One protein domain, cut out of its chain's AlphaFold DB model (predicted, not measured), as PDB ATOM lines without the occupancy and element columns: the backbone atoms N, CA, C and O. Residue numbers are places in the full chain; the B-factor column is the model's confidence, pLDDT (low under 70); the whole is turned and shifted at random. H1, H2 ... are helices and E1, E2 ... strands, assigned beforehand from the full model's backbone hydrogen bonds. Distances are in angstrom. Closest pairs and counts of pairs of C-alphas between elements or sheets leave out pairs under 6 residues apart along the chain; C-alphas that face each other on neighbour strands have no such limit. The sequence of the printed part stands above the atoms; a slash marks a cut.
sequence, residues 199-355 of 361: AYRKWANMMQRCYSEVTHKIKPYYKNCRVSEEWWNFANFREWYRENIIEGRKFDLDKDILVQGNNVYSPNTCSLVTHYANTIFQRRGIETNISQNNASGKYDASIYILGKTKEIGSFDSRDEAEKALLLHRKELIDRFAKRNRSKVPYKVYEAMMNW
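This is residues 199 to 355 of the 361 residues of an uncharacterized protein of Clostridium sp. FS41 (UniProt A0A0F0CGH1). The model has two unlike lobes joined by a long helix: at one end a three-stranded sheet, E3 E4 E5, with H5 over one face, and at the other end a looser lobe of H1, H2, H3 and long loops round the small strand hairpin E1 E2. H5 runs from the sheet back to the other lobe, where H4 and H6 pack on its later part. The printed part has 157 residues, with six named helices and five named strands in the order H1 H2 H3 E1 E2 H4 E3 E4 E5 H5 H6; both sheets, E1 - E2 and E3 - E4 - E5, are antiparallel, and the class is mixed, helices and strands. It is only just compact, close to loose, with a radius of gyration of the C-alphas of 17.9 A and spans of 58 by 39 by 25 A.

H1, residues 199 to 211, begins at C-alpha 199 (-16.294, 19.142, -28.323) and is 18.3 A long. H2 is residues 213 to 218, and H3, residues 234 to 244, is 15.1 A long. E1 is residues 252 to 254, E2 residues 271 to 273 and H4 residues 275 to 281. E3 is residues 290 to 292, E4 residues 299 to 305, 19.7 A, and E5 residues 308 to 315, 21.1 A. H5, residues 318 to 339, measures 31.5 A from C-alpha 318 (-50.117, 5.284, -51.016). H6, residues 346 to 353, ends at C-alpha 353 (-26.251, 16.752, -54.377).

H1 touches H3 with residues 199 to 203 alone, at a steep tilt of 62 degrees, opposite ways; the closest C-alphas, of Ala 199 and Arg 238, are 5.9 A apart. H2 and H3 are apart. In the hairpin E1 and E2, N 252 and O 273 are within hydrogen-bond range at 2.8 A. E3, E4 and E5 form a meander, each strand the antiparallel neighbour of the one before, with N 300 and O 291 at 2.8 A and N 303 and O 310 at 2.9 A. H5 on this sheet makes two layers, a helix on one face of a sheet; it lies over E4 and E5 at a height of 9.4 A over the sheet and runs along the strands, at 25 degrees to E4 on the local plane. H4 touches H5, the closest C-alphas being those of Ile 280 and Ile 333, 7.0 A apart. H5 and H6 form a helical hairpin at a shallow tilt of 29 degrees; the closest C-alphas, of Ala 337 and Tyr 349, are 5.7 A apart. In H1, H2, H3, H4, H5 and H6 every O i to N i+4 pair is within hydrogen-bond range.

The two C-alphas farthest apart, of Ala 235 and Ala 295, are 58.5 A from each other. The printed part has no cut. The links H2 to H3 and E1 to E2 are long. The mean pLDDT of the printed part is 91.1; residues 283 to 288 and residue 306 are under 70.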
ATOM      1  N   ALA A 199     -16.967  20.321 -27.782       97.12
ATOM      2  CA  ALA A 199     -16.294  19.142 -28.323       97.12
ATOM      3  C   ALA A 199     -16.490  17.919 -27.412       97.12
ATOM      4  O   ALA A 199     -16.961  16.880 -27.881       97.12
ATOM      5  N   TYR A 200     -16.229  18.051 -26.105       97.94
ATOM      6  CA  TYR A 200     -16.423  16.949 -25.156       97.94
ATOM      7  C   TYR A 200     -17.878  16.494 -25.108       97.94
ATOM      8  O   TYR A 200     -18.168  15.301 -25.183       97.94
ATOM      9  N   ARG A 201     -18.825  17.434 -25.058       97.38
ATOM     10  CA  ARG A 201     -20.257  17.105 -25.051       97.38
ATOM     11  C   ARG A 201     -20.683  16.371 -26.322       97.38
ATOM     12  O   ARG A 201     -21.511  15.463 -26.244       97.38
ATOM     13  N   LYS A 202     -20.167  16.744 -27.497       97.75
ATOM     14  CA  LYS A 202     -20.462  16.042 -28.758       97.75
ATOM     15  C   LYS A 202     -19.862  14.635 -28.759       97.75
ATOM     16  O   LYS A 202     -20.593  13.696 -29.072       97.75
ATOM     17  N   TRP A 203     -18.611  14.482 -28.325       98.56
ATOM     18  CA  TRP A 203     -17.954  13.181 -28.180       98.56
ATOM     19  C   TRP A 203     -18.691  12.262 -27.195       98.56
ATOM     20  O   TRP A 203     -19.073  11.149 -27.547       98.56
ATOM     21  N   ALA A 204     -19.007  12.751 -25.995       98.12
ATOM     22  CA  ALA A 204     -19.729  11.991 -24.977       98.12
ATOM     23  C   ALA A 204     -21.123  11.552 -25.461       98.12
ATOM     24  O   ALA A 204     -21.527  10.409 -25.251       98.12
ATOM     25  N   ASN A 205     -21.848  12.429 -26.167       97.44
ATOM     26  CA  ASN A 205     -23.139  12.089 -26.772       97.44
ATOM     27  C   ASN A 205     -23.009  11.038 -27.884       97.44
ATOM     28  O   ASN A 205     -23.867  10.165 -28.000       97.44
ATOM     29  N   MET A 206     -21.963  11.117 -28.709       98.06
ATOM     30  CA  MET A 206     -21.660  10.114 -29.735       98.06
ATOM     31  C   MET A 206     -21.385   8.747 -29.096       98.06
ATOM     32  O   MET A 206     -22.014   7.758 -29.474       98.06
ATOM     33  N   MET A 207     -20.523   8.705 -28.081       98.38
ATOM     34  CA  MET A 207     -20.209   7.486 -27.334       98.38
ATOM     35  C   MET A 207     -21.449   6.904 -26.641       98.38
ATOM     36  O   MET A 207     -21.678   5.699 -26.697       98.38
ATOM     37  N   GLN A 208     -22.300   7.751 -26.050       97.69
ATOM     38  CA  GLN A 208     -23.560   7.324 -25.436       97.69
ATOM     39  C   GLN A 208     -24.504   6.687 -26.460       97.69
ATOM     40  O   GLN A 208     -25.072   5.636 -26.180       97.69
ATOM     41  N   ARG A 209     -24.659   7.280 -27.650       96.94
ATOM     42  CA  ARG A 209     -25.483   6.692 -28.718       96.94
ATOM     43  C   ARG A 209     -24.982   5.305 -29.108       96.94
ATOM     44  O   ARG A 209     -25.798   4.412 -29.281       96.94
ATOM     45  N   CYS A 210     -23.670   5.115 -29.205       97.62
ATOM     46  CA  CYS A 210     -23.100   3.849 -29.660       97.62
ATOM     47  C   CYS A 210     -23.099   2.759 -28.581       97.62
ATOM     48  O   CYS A 210     -23.292   1.599 -28.916       97.62
ATOM     49  N   TYR A 211     -22.923   3.106 -27.300       97.94
ATOM     50  CA  TYR A 211     -22.569   2.105 -26.280       97.94
ATOM     51  C   TYR A 211     -23.438   2.110 -25.015       97.94
ATOM     52  O   TYR A 211     -23.278   1.246 -24.156       97.94
ATOM     53  N   SER A 212     -24.371   3.054 -24.860       97.44
ATOM     54  CA  SER A 212     -25.261   3.068 -23.695       97.44
ATOM     55  C   SER A 212     -26.461   2.143 -23.897       97.44
ATOM     56  O   SER A 212     -27.371   2.458 -24.664       97.44
ATOM     57  N   GLU A 213     -26.541   1.073 -23.104       96.38
ATOM     58  CA  GLU A 213     -27.695   0.161 -23.103       96.38
ATOM     59  C   GLU A 213     -29.024   0.882 -22.835       96.38
ATOM     60  O   GLU A 213     -30.044   0.584 -23.455       96.38
ATOM     61  N   VAL A 214     -29.023   1.866 -21.928       96.69
ATOM     62  CA  VAL A 214     -30.204   2.695 -21.632       96.69
ATOM     63  C   VAL A 214     -30.645   3.454 -22.882       96.69
ATOM     64  O   VAL A 214     -31.834   3.493 -23.200       96.69
ATOM     65  N   THR A 215     -29.688   4.008 -23.631       96.06
ATOM     66  CA  THR A 215     -29.988   4.693 -24.894       96.06
ATOM     67  C   THR A 215     -30.535   3.720 -25.925       96.06
ATOM     68  O   THR A 215     -31.512   4.055 -26.588       96.06
ATOM     69  N   HIS A 216     -29.984   2.512 -26.037       96.50
ATOM     70  CA  HIS A 216     -30.463   1.504 -26.987       96.50
ATOM     71  C   HIS A 216     -31.864   0.983 -26.659       96.50
ATOM     72  O   HIS A 216     -32.619   0.695 -27.580       96.50
ATOM     73  N   LYS A 217     -32.260   0.927 -25.381       96.38
ATOM     74  CA  LYS A 217     -33.643   0.592 -24.990       96.38
ATOM     75  C   LYS A 217     -34.648   1.643 -25.472       96.38
ATOM     76  O   LYS A 217     -35.722   1.292 -25.942       96.38
ATOM     77  N   ILE A 218     -34.294   2.926 -25.378       94.56
ATOM     78  CA  ILE A 218     -35.173   4.049 -25.760       94.56
ATOM     79  C   ILE A 218     -35.088   4.341 -27.268       94.56
ATOM     80  O   ILE A 218     -36.046   4.803 -27.885       94.56
ATOM     81  N   LYS A 219     -33.923   4.104 -27.875       91.94
ATOM     82  CA  LYS A 219     -33.595   4.413 -29.274       91.94
ATOM     83  C   LYS A 219     -32.882   3.218 -29.929       91.94
ATOM     84  O   LYS A 219     -31.680   3.306 -30.199       91.94
ATOM     85  N   PRO A 220     -33.606   2.119 -30.224       92.00
ATOM     86  CA  PRO A 220     -33.013   0.871 -30.717       92.00
ATOM     87  C   PRO A 220     -32.232   1.004 -32.026       92.00
ATOM     88  O   PRO A 220     -31.295   0.253 -32.260       92.00
ATOM     89  N   TYR A 221     -32.552   1.998 -32.856       87.38
ATOM     90  CA  TYR A 221     -31.848   2.264 -34.113       87.38
ATOM     91  C   TYR A 221     -30.368   2.657 -33.931       87.38
ATOM     92  O   TYR A 221     -29.607   2.606 -34.889       87.38
ATOM     93  N   TYR A 222     -29.930   3.028 -32.722       92.81
ATOM     94  CA  TYR A 222     -28.507   3.238 -32.438       92.81
ATOM     95  C   TYR A 222     -27.760   1.964 -32.013       92.81
ATOM     96  O   TYR A 222     -26.543   2.011 -31.873       92.81
ATOM     97  N   LYS A 223     -28.448   0.830 -31.822       93.19
ATOM     98  CA  LYS A 223     -27.860  -0.407 -31.276       93.19
ATOM     99  C   LYS A 223     -26.676  -0.935 -32.090       93.19
ATOM    100  O   LYS A 223     -25.742  -1.484 -31.522       93.19
ATOM    101  N   ASN A 224     -26.714  -0.740 -33.405       93.81
ATOM    102  CA  ASN A 224     -25.658  -1.185 -34.315       93.81
ATOM    103  C   ASN A 224     -24.636  -0.081 -34.623       93.81
ATOM    104  O   ASN A 224     -23.782  -0.274 -35.483       93.81
ATOM    105  N   CYS A 225     -24.743   1.090 -33.982       96.50
ATOM    106  CA  CYS A 225     -23.794   2.173 -34.192       96.50
ATOM    107  C   CYS A 225     -22.507   1.936 -33.400       96.50
ATOM    108  O   CYS A 225     -22.553   1.554 -32.234       96.50
ATOM    109  N   ARG A 226     -21.363   2.230 -34.016       97.19
ATOM    110  CA  ARG A 226     -20.033   2.142 -33.398       97.19
ATOM    111  C   ARG A 226     -19.220   3.407 -33.659       97.19
ATOM    112  O   ARG A 226     -19.551   4.208 -34.530       97.19
ATOM    113  N   VAL A 227     -18.150   3.589 -32.897       98.19
ATOM    114  CA  VAL A 227     -17.179   4.680 -33.064       98.19
ATOM    115  C   VAL A 227     -15.861   4.076 -33.539       98.19
ATOM    116  O   VAL A 227     -15.434   3.065 -32.981       98.19
ATOM    117  N   SER A 228     -15.230   4.680 -34.550       97.19
ATOM    118  CA  SER A 228     -13.894   4.287 -35.021       97.19
ATOM    119  C   SER A 228     -12.859   4.361 -33.899       97.19
ATOM    120  O   SER A 228     -12.976   5.198 -33.004       97.19
ATOM    121  N   GLU A 229     -11.837   3.512 -33.967       96.69
ATOM    122  CA  GLU A 229     -10.831   3.397 -32.906       96.69
ATOM    123  C   GLU A 229     -10.098   4.708 -32.620       96.69
ATOM    124  O   GLU A 229      -9.872   5.056 -31.464       96.69
ATOM    125  N   GLU A 230      -9.821   5.500 -33.658       96.50
ATOM    126  CA  GLU A 230      -9.186   6.812 -33.509       96.50
ATOM    127  C   GLU A 230     -10.000   7.761 -32.630       96.50
ATOM    128  O   GLU A 230      -9.433   8.619 -31.962       96.50
ATOM    129  N   TRP A 231     -11.325   7.617 -32.621       98.12
ATOM    130  CA  TRP A 231     -12.245   8.437 -31.835       98.12
ATOM    131  C   TRP A 231     -12.641   7.805 -30.502       98.12
ATOM    132  O   TRP A 231     -13.426   8.400 -29.760       98.12
ATOM    133  N   TRP A 232     -12.085   6.644 -30.149       97.56
ATOM    134  CA  TRP A 232     -12.093   6.200 -28.754       97.56
ATOM    135  C   TRP A 232     -11.277   7.164 -27.885       97.56
ATOM    136  O   TRP A 232     -11.640   7.390 -26.733       97.56
ATOM    137  N   ASN A 233     -10.247   7.791 -28.463       97.38
ATOM    138  CA  ASN A 233      -9.517   8.903 -27.872       97.38
ATOM    139  C   ASN A 233     -10.279  10.231 -28.066       97.38
ATOM    140  O   ASN A 233     -10.460  10.701 -29.194       97.38
ATOM    141  N   PHE A 234     -10.690  10.880 -26.973       98.25
ATOM    142  CA  PHE A 234     -11.290  12.214 -27.033       98.25
ATOM    143  C   PHE A 234     -10.334  13.269 -27.611       98.25
ATOM    144  O   PHE A 234     -10.792  14.108 -28.384       98.25
ATOM    145  N   ALA A 235      -9.037  13.238 -27.291       97.12
ATOM    146  CA  ALA A 235      -8.066  14.205 -27.810       97.12
ATOM    147  C   ALA A 235      -8.020  14.189 -29.349       97.12
ATOM    148  O   ALA A 235      -8.114  15.242 -29.978       97.12
ATOM    149  N   ASN A 236      -8.024  13.002 -29.961       98.00
ATOM    150  CA  ASN A 236      -8.124  12.856 -31.415       98.00
ATOM    151  C   ASN A 236      -9.444  13.420 -31.971       98.00
ATOM    152  O   ASN A 236      -9.449  14.144 -32.968       98.00
ATOM    153  N   PHE A 237     -10.582  13.121 -31.329       98.62
ATOM    154  CA  PHE A 237     -11.866  13.709 -31.729       98.62
ATOM    155  C   PHE A 237     -11.845  15.240 -31.615       98.62
ATOM    156  O   PHE A 237     -12.387  15.927 -32.480       98.62
ATOM    157  N   ARG A 238     -11.225  15.786 -30.563       98.06
ATOM    158  CA  ARG A 238     -11.100  17.227 -30.315       98.06
ATOM    159  C   ARG A 238     -10.318  17.916 -31.428       98.06
ATOM    160  O   ARG A 238     -10.775  18.958 -31.893       98.06
ATOM    161  N   GLU A 239      -9.212  17.336 -31.887       97.50
ATOM    162  CA  GLU A 239      -8.449  17.877 -33.021       97.50
ATOM    163  C   GLU A 239      -9.270  17.861 -34.314       97.50
ATOM    164  O   GLU A 239      -9.414  18.898 -34.964       97.50
ATOM    165  N   TRP A 240      -9.935  16.745 -34.630       97.62
ATOM    166  CA  TRP A 240     -10.850  16.705 -35.776       97.62
ATOM    167  C   TRP A 240     -11.973  17.749 -35.651       97.62
ATOM    168  O   TRP A 240     -12.299  18.440 -36.616       97.62
ATOM    169  N   TYR A 241     -12.554  17.910 -34.460       97.44
ATOM    170  CA  TYR A 241     -13.627  18.873 -34.219       97.44
ATOM    171  C   TYR A 241     -13.148  20.310 -34.451       97.44
ATOM    172  O   TYR A 241     -13.848  21.079 -35.107       97.44
ATOM    173  N   ARG A 242     -11.948  20.661 -33.971       95.31
ATOM    174  CA  ARG A 242     -11.323  21.982 -34.167       95.31
ATOM    175  C   ARG A 242     -11.105  22.304 -35.644       95.31
ATOM    176  O   ARG A 242     -11.383  23.425 -36.055       95.31
ATOM    177  N   GLU A 243     -10.673  21.333 -36.445       93.50
ATOM    178  CA  GLU A 243     -10.479  21.536 -37.888       93.50
ATOM    179  C   GLU A 243     -11.792  21.705 -38.672       93.50
ATOM    180  O   GLU A 243     -11.798  22.300 -39.751       93.50
ATOM    181  N   ASN A 244     -12.905  21.167 -38.160       94.44
ATOM    182  CA  ASN A 244     -14.178  21.105 -38.887       94.44
ATOM    183  C   ASN A 244     -15.236  22.099 -38.373       94.44
ATOM    184  O   ASN A 244     -16.269  22.280 -39.026       94.44
ATOM    185  N   ILE A 245     -15.020  22.732 -37.218       94.69
ATOM    186  CA  ILE A 245     -15.951  23.701 -36.629       94.69
ATOM    187  C   ILE A 245     -15.749  25.104 -37.218       94.69
ATOM    188  O   ILE A 245     -14.657  25.491 -37.622       94.69
ATOM    189  N   ILE A 246     -16.821  25.900 -37.239       92.50
ATOM    190  CA  ILE A 246     -16.749  27.347 -37.474       92.50
ATOM    191  C   ILE A 246     -17.146  28.042 -36.174       92.50
ATOM    192  O   ILE A 246     -18.281  27.888 -35.719       92.50
ATOM    193  N   GLU A 247     -16.223  28.806 -35.594       87.88
ATOM    194  CA  GLU A 247     -16.433  29.505 -34.324       87.88
ATOM    195  C   GLU A 247     -17.674  30.418 -34.362       87.88
ATOM    196  O   GLU A 247     -18.024  31.009 -35.389       87.88
ATOM    197  N   GLY A 248     -18.391  30.484 -33.237       86.06
ATOM    198  CA  GLY A 248     -19.625  31.265 -33.104       86.06
ATOM    199  C   GLY A 248     -20.853  30.651 -33.787       86.06
ATOM    200  O   GLY A 248     -21.937  31.237 -33.734       86.06
ATOM    201  N   ARG A 249     -20.736  29.473 -34.415       89.50
ATOM    202  CA  ARG A 249     -21.863  28.755 -35.028       89.50
ATOM    203  C   ARG A 249     -22.117  27.423 -34.335       89.50
ATOM    204  O   ARG A 249     -21.198  26.713 -33.950       89.50
ATOM    205  N   LYS A 250     -23.398  27.058 -34.237       90.81
ATOM    206  CA  LYS A 250     -23.832  25.785 -33.652       90.81
ATOM    207  C   LYS A 250     -23.990  24.720 -34.729       90.81
ATOM    208  O   LYS A 250     -24.719  24.926 -35.703       90.81
ATOM    209  N   PHE A 251     -23.370  23.568 -34.500       94.31
ATOM    210  CA  PHE A 251     -23.429  22.413 -35.390       94.31
ATOM    211  C   PHE A 251     -23.853  21.144 -34.651       94.31
ATOM    212  O   PHE A 251     -23.688  21.009 -33.437       94.31
ATOM    213  N   ASP A 252     -24.385  20.202 -35.414       94.31
ATOM    214  CA  ASP A 252     -24.613  18.819 -35.036       94.31
ATOM    215  C   ASP A 252     -23.565  17.925 -35.695       94.31
ATOM    216  O   ASP A 252     -23.176  18.149 -36.839       94.31
ATOM    217  N   LEU A 253     -23.122  16.912 -34.947       96.31
ATOM    218  CA  LEU A 253     -22.313  15.824 -35.478       96.31
ATOM    219  C   LEU A 253     -23.243  14.832 -36.174       96.31
ATOM    220  O   LEU A 253     -24.104  14.226 -35.523       96.31
ATOM    221  N   ASP A 254     -23.042  14.678 -37.472       94.69
ATOM    222  CA  ASP A 254     -23.796  13.780 -38.334       94.69
ATOM    223  C   ASP A 254     -22.865  12.707 -38.912       94.69
ATOM    224  O   ASP A 254     -21.713  13.016 -39.207       94.69
ATOM    225  N   LYS A 255     -23.335  11.459 -39.032       92.75
ATOM    226  CA  LYS A 255     -22.577  10.318 -39.591       92.75
ATOM    227  C   LYS A 255     -23.157   9.783 -40.906       92.75
ATOM    228  O   LYS A 255     -22.619   8.825 -41.449       92.75
ATOM    229  N   ASP A 256     -24.289  10.321 -41.340       89.94
ATOM    230  CA  ASP A 256     -25.159   9.731 -42.359       89.94
ATOM    231  C   ASP A 256     -25.099  10.511 -43.678       89.94
ATOM    232  O   ASP A 256     -25.344   9.953 -44.742       89.94
ATOM    233  N   ILE A 257     -24.759  11.804 -43.624       92.50
ATOM    234  CA  ILE A 257     -24.712  12.687 -44.791       92.50
ATOM    235  C   ILE A 257     -23.627  12.248 -45.771       92.50
ATOM    236  O   ILE A 257     -23.887  12.235 -46.966       92.50
ATOM    237  N   LEU A 258     -22.429  11.903 -45.286       94.06
ATOM    238  CA  LEU A 258     -21.317  11.511 -46.163       94.06
ATOM    239  C   LEU A 258     -21.459  10.077 -46.685       94.06
ATOM    240  O   LEU A 258     -21.060   9.798 -47.810       94.06
ATOM    241  N   VAL A 259     -22.043   9.187 -45.878       91.94
ATOM    242  CA  VAL A 259     -22.250   7.776 -46.220       91.94
ATOM    243  C   VAL A 259     -23.657   7.368 -45.780       91.94
ATOM    244  O   VAL A 259     -23.928   7.232 -44.588       91.94
ATOM    245  N   GLN A 260     -24.562   7.175 -46.740       88.38
ATOM    246  CA  GLN A 260     -25.936   6.732 -46.467       88.38
ATOM    247  C   GLN A 260     -25.961   5.311 -45.887       88.38
ATOM    248  O   GLN A 260     -25.161   4.469 -46.286       88.38
ATOM    249  N   GLY A 261     -26.874   5.039 -44.946       85.88
ATOM    250  CA  GLY A 261     -26.958   3.739 -44.258       85.88
ATOM    251  C   GLY A 261     -25.787   3.439 -43.308       85.88
ATOM    252  O   GLY A 261     -25.658   2.327 -42.799       85.88
ATOM    253  N   ASN A 262     -24.913   4.414 -43.050       91.44
ATOM    254  CA  ASN A 262     -23.736   4.214 -42.221       91.44
ATOM    255  C   ASN A 262     -24.067   4.062 -40.726       91.44
ATOM    256  O   ASN A 262     -24.909   4.760 -40.149       91.44
ATOM    257  N   ASN A 263     -23.313   3.198 -40.054       93.75
ATOM    258  CA  ASN A 263     -23.400   2.960 -38.618       93.75
ATOM    259  C   ASN A 263     -22.110   3.313 -37.854       93.75
ATOM    260  O   ASN A 263     -22.080   3.182 -36.633       93.75
ATOM    261  N   VAL A 264     -21.056   3.799 -38.514       96.06
ATOM    262  CA  VAL A 264     -19.780   4.124 -37.861       96.06
ATOM    263  C   VAL A 264     -19.565   5.628 -37.776       96.06
ATOM    264  O   VAL A 264     -19.523   6.320 -38.789       96.06
ATOM    265  N   TYR A 265     -19.344   6.150 -36.575       97.94
ATOM    266  CA  TYR A 265     -18.815   7.498 -36.386       97.94
ATOM    267  C   TYR A 265     -17.292   7.496 -36.572       97.94
ATOM    268  O   TYR A 265     -16.584   6.810 -35.833       97.94
ATOM    269  N   SER A 266     -16.784   8.251 -37.547       97.06
ATOM    270  CA  SER A 266     -15.352   8.348 -37.860       97.06
ATOM    271  C   SER A 266     -15.015   9.674 -38.557       97.06
ATOM    272  O   SER A 266     -15.927  10.306 -39.104       97.06
ATOM    273  N   PRO A 267     -13.730  10.074 -38.636       95.75
ATOM    274  CA  PRO A 267     -13.311  11.261 -39.387       95.75
ATOM    275  C   PRO A 267     -13.812  11.320 -40.837       95.75
ATOM    276  O   PRO A 267     -14.082  12.412 -41.343       95.75
ATOM    277  N   ASN A 268     -13.954  10.152 -41.478       94.38
ATOM    278  CA  ASN A 268     -14.274  10.007 -42.900       94.38
ATOM    279  C   ASN A 268     -15.760   9.717 -43.171       94.38
ATOM    280  O   ASN A 268     -16.197   9.720 -44.320       94.38
ATOM    281  N   THR A 269     -16.557   9.490 -42.129       95.06
ATOM    282  CA  THR A 269     -18.012   9.299 -42.245       95.06
ATOM    283  C   THR A 269     -18.803  10.446 -41.642       95.06
ATOM    284  O   THR A 269     -19.979  10.624 -41.961       95.06
ATOM    285  N   CYS A 270     -18.173  11.243 -40.779       96.69
ATOM    286  CA  CYS A 270     -18.842  12.320 -40.079       96.69
ATOM    287  C   CYS A 270     -18.623  13.701 -40.690       96.69
ATOM    288  O   CYS A 270     -17.592  14.014 -41.284       96.69
ATOM    289  N   SER A 271     -19.597  14.578 -40.457       95.81
ATOM    290  CA  SER A 271     -19.491  16.006 -40.739       95.81
ATOM    291  C   SER A 271     -20.184  16.841 -39.661       95.81
ATOM    292  O   SER A 271     -21.080  16.364 -38.959       95.81
ATOM    293  N   LEU A 272     -19.750  18.095 -39.516       95.56
ATOM    294  CA  LEU A 272     -20.437  19.090 -38.697       95.56
ATOM    295  C   LEU A 272     -21.392  19.890 -39.581       95.56
ATOM    296  O   LEU A 272     -20.974  20.619 -40.482       95.56
ATOM    297  N   VAL A 273     -22.690  19.758 -39.320       93.25
ATOM    298  CA  VAL A 273     -23.752  20.389 -40.116       93.25
ATOM    299  C   VAL A 273     -24.710  21.174 -39.233       93.25
ATOM    300  O   VAL A 273     -24.807  20.941 -38.033       93.25
ATOM    301  N   THR A 274     -25.402  22.166 -39.789       91.31
ATOM    302  CA  THR A 274     -26.391  22.911 -39.001       91.31
ATOM    303  C   THR A 274     -27.533  21.985 -38.582       91.31
ATOM    304  O   THR A 274     -27.838  21.009 -39.268       91.31
ATOM    305  N   HIS A 275     -28.220  22.317 -37.488       88.00
ATOM    306  CA  HIS A 275     -29.377  21.537 -37.039       88.00
ATOM    307  C   HIS A 275     -30.447  21.388 -38.135       88.00
ATOM    308  O   HIS A 275     -31.058  20.332 -38.297       88.00
ATOM    309  N   TYR A 276     -30.633  22.440 -38.938       85.69
ATOM    310  CA  TYR A 276     -31.527  22.400 -40.087       85.69
ATOM    311  C   TYR A 276     -31.087  21.379 -41.138       85.69
ATOM    312  O   TYR A 276     -31.912  20.573 -41.557       85.69
ATOM    313  N   ALA A 277     -29.802  21.379 -41.517       86.25
ATOM    314  CA  ALA A 277     -29.255  20.394 -42.445       86.25
ATOM    315  C   ALA A 277     -29.485  18.972 -41.913       86.25
ATOM    316  O   ALA A 277     -30.164  18.183 -42.556       86.25
ATOM    317  N   ASN A 278     -29.051  18.681 -40.685       85.69
ATOM    318  CA  ASN A 278     -29.272  17.382 -40.042       85.69
ATOM    319  C   ASN A 278     -30.757  16.945 -40.082       85.69
ATOM    320  O   ASN A 278     -31.075  15.798 -40.369       85.69
ATOM    321  N   THR A 279     -31.693  17.875 -39.869       81.94
ATOM    322  CA  THR A 279     -33.135  17.574 -39.876       81.94
ATOM    323  C   THR A 279     -33.678  17.232 -41.266       81.94
ATOM    324  O   THR A 279     -34.491  16.319 -41.384       81.94
ATOM    325  N   ILE A 280     -33.251  17.927 -42.327       82.25
ATOM    326  CA  ILE A 280     -33.767  17.659 -43.684       82.25
ATOM    327  C   ILE A 280     -33.280  16.317 -44.255       82.25
ATOM    328  O   ILE A 280     -33.984  15.731 -45.078       82.25
ATOM    329  N   PHE A 281     -32.124  15.819 -43.800       79.56
ATOM    330  CA  PHE A 281     -31.574  14.512 -44.191       79.56
ATOM    331  C   PHE A 281     -32.106  13.355 -43.340       79.56
ATOM    332  O   PHE A 281     -32.027  12.196 -43.744       79.56
ATOM    333  N   GLN A 282     -32.715  13.639 -42.185       73.56
ATOM    334  CA  GLN A 282     -33.358  12.600 -41.391       73.56
ATOM    335  C   GLN A 282     -34.579  12.041 -42.130       73.56
ATOM    336  O   GLN A 282     -35.558  12.737 -42.398       73.56
ATOM    337  N   ARG A 283     -34.554  10.730 -42.394       64.12
ATOM    338  CA  ARG A 283     -35.672   9.979 -42.991       64.12
ATOM    339  C   ARG A 283     -36.830   9.718 -42.017       64.12
ATOM    340  O   ARG A 283     -37.851   9.161 -42.410       64.12
ATOM    341  N   ARG A 284     -36.685  10.123 -40.749       60.94
ATOM    342  CA  ARG A 284     -37.676   9.892 -39.689       60.94
ATOM    343  C   ARG A 284     -39.052  10.404 -40.111       60.94
ATOM    344  O   ARG A 284     -39.169  11.485 -40.687       60.94
ATOM    345  N   GLY A 285     -40.068   9.597 -39.820       55.34
ATOM    346  CA  GLY A 285     -41.462   9.960 -40.026       55.34
ATOM    347  C   GLY A 285     -41.994   9.818 -41.451       55.34
ATOM    348  O   GLY A 285     -43.062  10.351 -41.690       55.34
ATOM    349  N   ILE A 286     -41.336   9.115 -42.395       59.16
ATOM    350  CA  ILE A 286     -41.987   8.792 -43.693       59.16
ATOM    351  C   ILE A 286     -43.361   8.150 -43.466       59.16
ATOM    352  O   ILE A 286     -44.340   8.577 -44.063       59.16
ATOM    353  N   GLU A 287     -43.442   7.183 -42.553       58.50
ATOM    354  CA  GLU A 287     -44.698   6.497 -42.235       58.50
ATOM    355  C   GLU A 287     -45.753   7.429 -41.628       58.50
ATOM    356  O   GLU A 287     -46.939   7.233 -41.856       58.50
ATOM    357  N   THR A 288     -45.335   8.464 -40.896       68.69
ATOM    358  CA  THR A 288     -46.232   9.487 -40.331       68.69
ATOM    359  C   THR A 288     -46.499  10.649 -41.290       68.69
ATOM    360  O   THR A 288     -47.352  11.484 -41.015       68.69
ATOM    361  N   ASN A 289     -45.755  10.732 -42.393       81.75
ATOM    362  CA  ASN A 289     -45.854  11.785 -43.401       81.75
ATOM    363  C   ASN A 289     -46.907  11.464 -44.464       81.75
ATOM    364  O   ASN A 289     -47.182  12.321 -45.296       81.75
ATOM    365  N   ILE A 290     -47.467  10.252 -44.451       86.75
ATOM    366  CA  ILE A 290     -48.558   9.831 -45.327       86.75
ATOM    367  C   ILE A 290     -49.678   9.283 -44.448       86.75
ATOM    368  O   ILE A 290     -49.507   8.253 -43.796       86.75
ATOM    369  N   SER A 291     -50.829   9.948 -44.439       90.44
ATOM    370  CA  SER A 291     -52.019   9.491 -43.716       90.44
ATOM    371  C   SER A 291     -53.186   9.283 -44.669       90.44
ATOM    372  O   SER A 291     -53.420  10.111 -45.545       90.44
ATOM    373  N   GLN A 292     -53.943   8.204 -44.482       91.88
ATOM    374  CA  GLN A 292     -55.173   8.009 -45.240       91.88
ATOM    375  C   GLN A 292     -56.291   8.880 -44.666       91.88
ATOM    376  O   GLN A 292     -56.547   8.883 -43.460       91.88
ATOM    377  N   ASN A 293     -56.961   9.614 -45.541       90.19
ATOM    378  CA  ASN A 293     -58.095  10.448 -45.211       90.19
ATOM    379  C   ASN A 293     -59.377   9.611 -45.240       90.19
ATOM    380  O   ASN A 293     -59.809   9.153 -46.295       90.19
ATOM    381  N   ASN A 294     -60.018   9.439 -44.084       89.88
ATOM    382  CA  ASN A 294     -61.213   8.599 -43.975       89.88
ATOM    383  C   ASN A 294     -62.427   9.144 -44.748       89.88
ATOM    384  O   ASN A 294     -63.320   8.370 -45.078       89.88
ATOM    385  N   ALA A 295     -62.488  10.453 -45.020       89.00
ATOM    386  CA  ALA A 295     -63.625  11.067 -45.706       89.00
ATOM    387  C   ALA A 295     -63.504  10.976 -47.234       89.00
ATOM    388  O   ALA A 295     -64.493  10.709 -47.910       89.00
ATOM    389  N   SER A 296     -62.305  11.197 -47.782       89.62
ATOM    390  CA  SER A 296     -62.066  11.155 -49.232       89.62
ATOM    391  C   SER A 296     -61.530   9.809 -49.733       89.62
ATOM    392  O   SER A 296     -61.526   9.574 -50.938       89.62
ATOM    393  N   GLY A 297     -61.041   8.945 -48.838       90.56
ATOM    394  CA  GLY A 297     -60.341   7.699 -49.167       90.56
ATOM    395  C   GLY A 297     -58.904   7.890 -49.674       90.56
ATOM    396  O   GLY A 297     -58.185   6.901 -49.819       90.56
ATOM    397  N   LYS A 298     -58.482   9.140 -49.915       94.88
ATOM    398  CA  LYS A 298     -57.174   9.512 -50.478       94.88
ATOM    399  C   LYS A 298     -56.050   9.454 -49.443       94.88
ATOM    400  O   LYS A 298     -56.291   9.405 -48.240       94.88
ATOM    401  N   TYR A 299     -54.811   9.494 -49.918       93.12
ATOM    402  CA  TYR A 299     -53.597   9.523 -49.107       93.12
ATOM    403  C   TYR A 299     -53.000  10.932 -49.090       93.12
ATOM    404  O   TYR A 299     -52.505  11.415 -50.108       93.12
ATOM    405  N   ASP A 300     -53.034  11.583 -47.931       92.00
ATOM    406  CA  ASP A 300     -52.495  12.925 -47.720       92.00
ATOM    407  C   ASP A 300     -51.009  12.835 -47.358       92.00
ATOM    408  O   ASP A 300     -50.645  12.206 -46.359       92.00
ATOM    409  N   ALA A 301     -50.147  13.465 -48.160       91.69
ATOM    410  CA  ALA A 301     -48.712  13.544 -47.915       91.69
ATOM    411  C   ALA A 301     -48.316  14.922 -47.366       91.69
ATOM    412  O   ALA A 301     -48.679  15.968 -47.916       91.69
ATOM    413  N   SER A 302     -47.500  14.942 -46.317       89.19
ATOM    414  CA  SER A 302     -46.947  16.163 -45.729       89.19
ATOM    415  C   SER A 302     -45.527  15.946 -45.213       89.19
ATOM    416  O   SER A 302     -45.068  14.820 -45.049       89.19
ATOM    417  N   ILE A 303     -44.788  17.026 -44.974       83.62
ATOM    418  CA  ILE A 303     -43.465  16.962 -44.354       83.62
ATOM    419  C   ILE A 303     -43.363  17.962 -43.209       83.62
ATOM    420  O   ILE A 303     -43.716  19.133 -43.354       83.62
ATOM    421  N   TYR A 304     -42.850  17.509 -42.068       77.19
ATOM    422  CA  TYR A 304     -42.581  18.364 -40.917       77.19
ATOM    423  C   TYR A 304     -41.114  18.793 -40.885       77.19
ATOM    424  O   TYR A 304     -40.210  17.962 -40.791       77.19
ATOM    425  N   ILE A 305     -40.863  20.100 -40.959       73.50
ATOM    426  CA  ILE A 305     -39.516  20.676 -40.948       73.50
ATOM    427  C   ILE A 305     -39.498  21.871 -39.995       73.50
ATOM    428  O   ILE A 305     -40.251  22.826 -40.179       73.50
ATOM    429  N   LEU A 306     -38.606  21.842 -38.997       69.44
ATOM    430  CA  LEU A 306     -38.411  22.921 -38.013       69.44
ATOM    431  C   LEU A 306     -39.716  23.468 -37.407       69.44
ATOM    432  O   LEU A 306     -39.965  24.675 -37.438       69.44
ATOM    433  N   GLY A 307     -40.577  22.608 -36.870       71.62
ATOM    434  CA  GLY A 307     -41.798  23.103 -36.228       71.62
ATOM    435  C   GLY A 307     -42.989  23.281 -37.162       71.62
ATOM    436  O   GLY A 307     -44.086  23.537 -36.676       71.62
ATOM    437  N   LYS A 308     -42.797  23.177 -38.483       78.62
ATOM    438  CA  LYS A 308     -43.828  23.492 -39.477       78.62
ATOM    439  C   LYS A 308     -44.146  22.290 -40.351       78.62
ATOM    440  O   LYS A 308     -43.246  21.707 -40.952       78.62
ATOM    441  N   THR A 309     -45.432  21.979 -40.462       83.31
ATOM    442  CA  THR A 309     -45.952  21.023 -41.441       83.31
ATOM    443  C   THR A 309     -46.143  21.726 -42.774       83.31
ATOM    444  O   THR A 309     -46.712  22.816 -42.839       83.31
ATOM    445  N   LYS A 310     -45.654  21.107 -43.841       85.19
ATOM    446  CA  LYS A 310     -45.896  21.520 -45.214       85.19
ATOM    447  C   LYS A 310     -46.632  20.406 -45.937       85.19
ATOM    448  O   LYS A 310     -46.100  19.308 -46.070       85.19
ATOM    449  N   GLU A 311     -47.828  20.711 -46.413       90.88
ATOM    450  CA  GLU A 311     -48.607  19.805 -47.252       90.88
ATOM    451  C   GLU A 311     -47.953  19.666 -48.629       90.88
ATOM    452  O   GLU A 311     -47.451  20.640 -49.203       90.88
ATOM    453  N   ILE A 312     -47.912  18.432 -49.125       91.00
ATOM    454  CA  ILE A 312     -47.398  18.088 -50.453       91.00
ATOM    455  C   ILE A 312     -48.573  17.860 -51.403       91.00
ATOM    456  O   ILE A 312     -48.538  18.350 -52.529       91.00
ATOM    457  N   GLY A 313     -49.612  17.163 -50.940       92.94
ATOM    458  CA  GLY A 313     -50.847  16.941 -51.689       92.94
ATOM    459  C   GLY A 313     -51.635  15.731 -51.191       92.94
ATOM    460  O   GLY A 313     -51.210  15.054 -50.255       92.94
ATOM    461  N   SER A 314     -52.756  15.460 -51.857       94.19
ATOM    462  CA  SER A 314     -53.620  14.295 -51.635       94.19
ATOM    463  C   SER A 314     -53.623  13.418 -52.886       94.19
ATOM    464  O   SER A 314     -53.879  13.918 -53.982       94.19
ATOM    465  N   PHE A 315     -53.367  12.123 -52.725       96.06
ATOM    466  CA  PHE A 315     -53.135  11.175 -53.822       96.06
ATOM    467  C   PHE A 315     -54.109  10.000 -53.764       96.06
ATOM    468  O   PHE A 315     -54.627   9.672 -52.697       96.06
ATOM    469  N   ASP A 316     -54.363   9.350 -54.898       95.38
ATOM    470  CA  ASP A 316     -55.348   8.264 -54.963       95.38
ATOM    471  C   ASP A 316     -54.774   6.934 -54.440       95.38
ATOM    472  O   ASP A 316     -55.526   6.047 -54.038       95.38
ATOM    473  N   SER A 317     -53.444   6.813 -54.361       93.88
ATOM    474  CA  SER A 317     -52.756   5.655 -53.781       93.88
ATOM    475  C   SER A 317     -51.611   6.042 -52.838       93.88
ATOM    476  O   SER A 317     -51.027   7.126 -52.928       93.88
ATOM    477  N   ARG A 318     -51.256   5.120 -51.932       90.44
ATOM    478  CA  ARG A 318     -50.117   5.284 -51.016       90.44
ATOM    479  C   ARG A 318     -48.789   5.382 -51.770       90.44
ATOM    480  O   ARG A 318     -47.950   6.196 -51.397       90.44
ATOM    481  N   ASP A 319     -48.634   4.612 -52.843       90.94
ATOM    482  CA  ASP A 319     -47.423   4.599 -53.669       90.94
ATOM    483  C   ASP A 319     -47.205   5.942 -54.382       90.94
ATOM    484  O   ASP A 319     -46.076   6.428 -54.475       90.94
ATOM    485  N   GLU A 320     -48.275   6.578 -54.870       93.50
ATOM    486  CA  GLU A 320     -48.207   7.928 -55.446       93.50
ATOM    487  C   GLU A 320     -47.811   8.971 -54.401       93.50
ATOM    488  O   GLU A 320     -46.924   9.791 -54.658       93.50
ATOM    489  N   ALA A 321     -48.414   8.909 -53.209       91.81
ATOM    490  CA  ALA A 321     -48.058   9.779 -52.092       91.81
ATOM    491  C   ALA A 321     -46.585   9.610 -51.682       91.81
ATOM    492  O   ALA A 321     -45.893  10.599 -51.426       91.81
ATOM    493  N   GLU A 322     -46.079   8.374 -51.664       89.38
ATOM    494  CA  GLU A 322     -44.684   8.076 -51.343       89.38
ATOM    495  C   GLU A 322     -43.725   8.619 -52.403       89.38
ATOM    496  O   GLU A 322     -42.784   9.341 -52.060       89.38
ATOM    497  N   LYS A 323     -43.995   8.381 -53.690       90.31
ATOM    498  CA  LYS A 323     -43.198   8.949 -54.791       90.31
ATOM    499  C   LYS A 323     -43.162  10.477 -54.732       90.31
ATOM    500  O   LYS A 323     -42.086  11.069 -54.841       90.31
ATOM    501  N   ALA A 324     -44.308  11.120 -54.506       91.31
ATOM    502  CA  ALA A 324     -44.389  12.573 -54.376       91.31
ATOM    503  C   ALA A 324     -43.591  13.096 -53.167       91.31
ATOM    504  O   ALA A 324     -42.888  14.105 -53.274       91.31
ATOM    505  N   LEU A 325     -43.637  12.394 -52.031       88.69
ATOM    506  CA  LEU A 325     -42.864  12.728 -50.833       88.69
ATOM    507  C   LEU A 325     -41.351  12.603 -51.064       88.69
ATOM    508  O   LEU A 325     -40.592  13.498 -50.666       88.69
ATOM    509  N   LEU A 326     -40.900  11.523 -51.705       87.50
ATOM    510  CA  LEU A 326     -39.486  11.299 -52.022       87.50
ATOM    511  C   LEU A 326     -38.956  12.345 -53.009       87.50
ATOM    512  O   LEU A 326     -37.869  12.890 -52.788       87.50
ATOM    513  N   LEU A 327     -39.743  12.688 -54.033       89.62
ATOM    514  CA  LEU A 327     -39.415  13.752 -54.980       89.62
ATOM    515  C   LEU A 327     -39.318  15.112 -54.275       89.62
ATOM    516  O   LEU A 327     -38.315  15.813 -54.416       89.62
ATOM    517  N   HIS A 328     -40.302  15.462 -53.438       89.31
ATOM    518  CA  HIS A 328     -40.286  16.726 -52.697       89.31
ATOM    519  C   HIS A 328     -39.064  16.850 -51.780       89.31
ATOM    520  O   HIS A 328     -38.461  17.924 -51.664       89.31
ATOM    521  N   ARG A 329     -38.677  15.750 -51.120       86.12
ATOM    522  CA  ARG A 329     -37.459  15.695 -50.304       86.12
ATOM    523  C   ARG A 329     -36.211  15.921 -51.143       86.12
ATOM    524  O   ARG A 329     -35.368  16.720 -50.734       86.12
ATOM    525  N   LYS A 330     -36.109  15.283 -52.312       89.56
ATOM    526  CA  LYS A 330     -34.973  15.474 -53.220       89.56
ATOM    527  C   LYS A 330     -34.855  16.938 -53.646       89.56
ATOM    528  O   LYS A 330     -33.795  17.539 -53.491       89.56
ATOM    529  N   GLU A 331     -35.957  17.562 -54.051       90.44
ATOM    530  CA  GLU A 331     -35.982  18.986 -54.412       90.44
ATOM    531  C   GLU A 331     -35.617  19.920 -53.250       90.44
ATOM    532  O   GLU A 331     -35.003  20.976 -53.443       90.44
ATOM    533  N   LEU A 332     -36.038  19.591 -52.027       89.19
ATOM    534  CA  LEU A 332     -35.678  20.355 -50.834       89.19
ATOM    535  C   LEU A 332     -34.171  20.282 -50.569       89.19
ATOM    536  O   LEU A 332     -33.544  21.327 -50.373       89.19
ATOM    537  N   ILE A 333     -33.612  19.072 -50.592       90.69
ATOM    538  CA  ILE A 333     -32.184  18.808 -50.407       90.69
ATOM    539  C   ILE A 333     -31.369  19.536 -51.476       90.69
ATOM    540  O   ILE A 333     -30.471  20.305 -51.134       90.69
ATOM    541  N   ASP A 334     -31.737  19.404 -52.749       92.12
ATOM    542  CA  ASP A 334     -31.020  20.035 -53.858       92.12
ATOM    543  C   ASP A 334     -31.057  21.565 -53.758       92.12
ATOM    544  O   ASP A 334     -30.045  22.243 -53.967       92.12
ATOM    545  N   ARG A 335     -32.209  22.151 -53.401       92.88
ATOM    546  CA  ARG A 335     -32.310  23.601 -53.164       92.88
ATOM    547  C   ARG A 335     -31.458  24.039 -51.981       92.88
ATOM    548  O   ARG A 335     -30.816  25.090 -52.060       92.88
ATOM    549  N   PHE A 336     -31.451  23.269 -50.896       91.81
ATOM    550  CA  PHE A 336     -30.626  23.558 -49.730       91.81
ATOM    551  C   PHE A 336     -29.134  23.495 -50.075       91.81
ATOM    552  O   PHE A 336     -28.410  24.450 -49.784       91.81
ATOM    553  N   ALA A 337     -28.694  22.440 -50.759       93.62
ATOM    554  CA  ALA A 337     -27.318  22.250 -51.200       93.62
ATOM    555  C   ALA A 337     -26.864  23.391 -52.118       93.62
ATOM    556  O   ALA A 337     -25.845  24.028 -51.852       93.62
ATOM    557  N   LYS A 338     -27.658  23.739 -53.142       94.94
ATOM    558  CA  LYS A 338     -27.353  24.843 -54.073       94.94
ATOM    559  C   LYS A 338     -27.198  26.187 -53.356       94.94
ATOM    560  O   LYS A 338     -26.250  26.916 -53.635       94.94
ATOM    561  N   ARG A 339     -28.079  26.502 -52.396       94.19
ATOM    562  CA  ARG A 339     -27.999  27.739 -51.589       94.19
ATOM    563  C   ARG A 339     -26.788  27.774 -50.655       94.19
ATOM    564  O   ARG A 339     -26.316  28.856 -50.320       94.19
ATOM    565  N   ASN A 340     -26.291  26.610 -50.239       92.81
ATOM    566  CA  ASN A 340     -25.210  26.479 -49.262       92.81
ATOM    567  C   ASN A 340     -23.894  25.966 -49.861       92.81
ATOM    568  O   ASN A 340     -22.993  25.629 -49.101       92.81
ATOM    569  N   ARG A 341     -23.736  25.955 -51.193       93.88
ATOM    570  CA  ARG A 341     -22.567  25.378 -51.883       93.88
ATOM    571  C   ARG A 341     -21.216  25.842 -51.333       93.88
ATOM    572  O   ARG A 341     -20.298  25.042 -51.228       93.88
ATOM    573  N   SER A 342     -21.092  27.122 -50.979       93.94
ATOM    574  CA  SER A 342     -19.872  27.690 -50.388       93.94
ATOM    575  C   SER A 342     -19.947  27.854 -48.866       93.94
ATOM    576  O   SER A 342     -19.056  28.448 -48.266       93.94
ATOM    577  N   LYS A 343     -21.030  27.409 -48.222       92.94
ATOM    578  CA  LYS A 343     -21.303  27.588 -46.785       92.94
ATOM    579  C   LYS A 343     -21.107  26.318 -45.964       92.94
ATOM    580  O   LYS A 343     -21.037  26.416 -44.741       92.94
ATOM    581  N   VAL A 344     -20.969  25.178 -46.627       93.56
ATOM    582  CA  VAL A 344     -20.596  23.888 -46.041       93.56
ATOM    583  C   VAL A 344     -19.297  23.381 -46.677       93.56
ATOM    584  O   VAL A 344     -18.966  23.840 -47.777       93.56
ATOM    585  N   PRO A 345     -18.584  22.435 -46.038       95.62
ATOM    586  CA  PRO A 345     -17.488  21.731 -46.690       95.62
ATOM    587  C   PRO A 345     -17.932  21.132 -48.028       95.62
ATOM    588  O   PRO A 345     -19.061  20.652 -48.154       95.62
ATOM    589  N   TYR A 346     -17.043  21.117 -49.019       96.44
ATOM    590  CA  TYR A 346     -17.377  20.631 -50.357       96.44
ATOM    591  C   TYR A 346     -17.838  19.169 -50.346       96.44
ATOM    592  O   TYR A 346     -18.845  18.868 -50.977       96.44
ATOM    593  N   LYS A 347     -17.192  18.300 -49.553       95.88
ATOM    594  CA  LYS A 347     -17.624  16.905 -49.344       95.88
ATOM    595  C   LYS A 347     -19.084  16.788 -48.896       95.88
ATOM    596  O   LYS A 347     -19.813  15.924 -49.363       95.88
ATOM    597  N   VAL A 348     -19.542  17.710 -48.042       95.50
ATOM    598  CA  VAL A 348     -20.942  17.764 -47.601       95.50
ATOM    599  C   VAL A 348     -21.823  18.245 -48.750       95.50
ATOM    600  O   VAL A 348     -22.847  17.634 -49.020       95.50
ATOM    601  N   TYR A 349     -21.439  19.310 -49.463       95.88
ATOM    602  CA  TYR A 349     -22.190  19.776 -50.639       95.88
ATOM    603  C   TYR A 349     -22.379  18.675 -51.691       95.88
ATOM    604  O   TYR A 349     -23.496  18.473 -52.163       95.88
ATOM    605  N   GLU A 350     -21.309  17.965 -52.030       95.06
ATOM    606  CA  GLU A 350     -21.321  16.867 -52.993       95.06
ATOM    607  C   GLU A 350     -22.222  15.723 -52.528       95.06
ATOM    608  O   GLU A 350     -23.112  15.309 -53.272       95.06
ATOM    609  N   ALA A 351     -22.089  15.293 -51.271       94.31
ATOM    610  CA  ALA A 351     -22.937  14.250 -50.708       94.31
ATOM    611  C   ALA A 351     -24.429  14.641 -50.697       94.31
ATOM    612  O   ALA A 351     -25.293  13.822 -51.003       94.31
ATOM    613  N   MET A 352     -24.749  15.915 -50.441       93.38
ATOM    614  CA  MET A 352     -26.127  16.415 -50.535       93.38
ATOM    615  C   MET A 352     -26.662  16.392 -51.975       93.38
ATOM    616  O   MET A 352     -27.811  16.016 -52.196       93.38
ATOM    617  N   MET A 353     -25.851  16.779 -52.962       93.81
ATOM    618  CA  MET A 353     -26.251  16.752 -54.377       93.81
ATOM    619  C   MET A 353     -26.463  15.320 -54.886       93.81
ATOM    620  O   MET A 353     -27.406  15.070 -55.640       93.81
ATOM    621  N   ASN A 354     -25.641  14.380 -54.418       92.38
ATOM    622  CA  ASN A 354     -25.705  12.964 -54.779       92.38
ATOM    623  C   ASN A 354     -26.662  12.152 -53.890       92.38
ATOM    624  O   ASN A 354     -26.770  10.941 -54.052       92.38
ATOM    625  N   TRP A 355     -27.374  12.806 -52.965       90.88
ATOM    626  CA  TRP A 355     -28.266  12.134 -52.026       90.88
ATOM    627  C   TRP A 355     -29.362  11.353 -52.756       90.88
ATOM    628  O   TRP A 355     -30.187  11.955 -53.458       90.88
TER     629      TRP A 355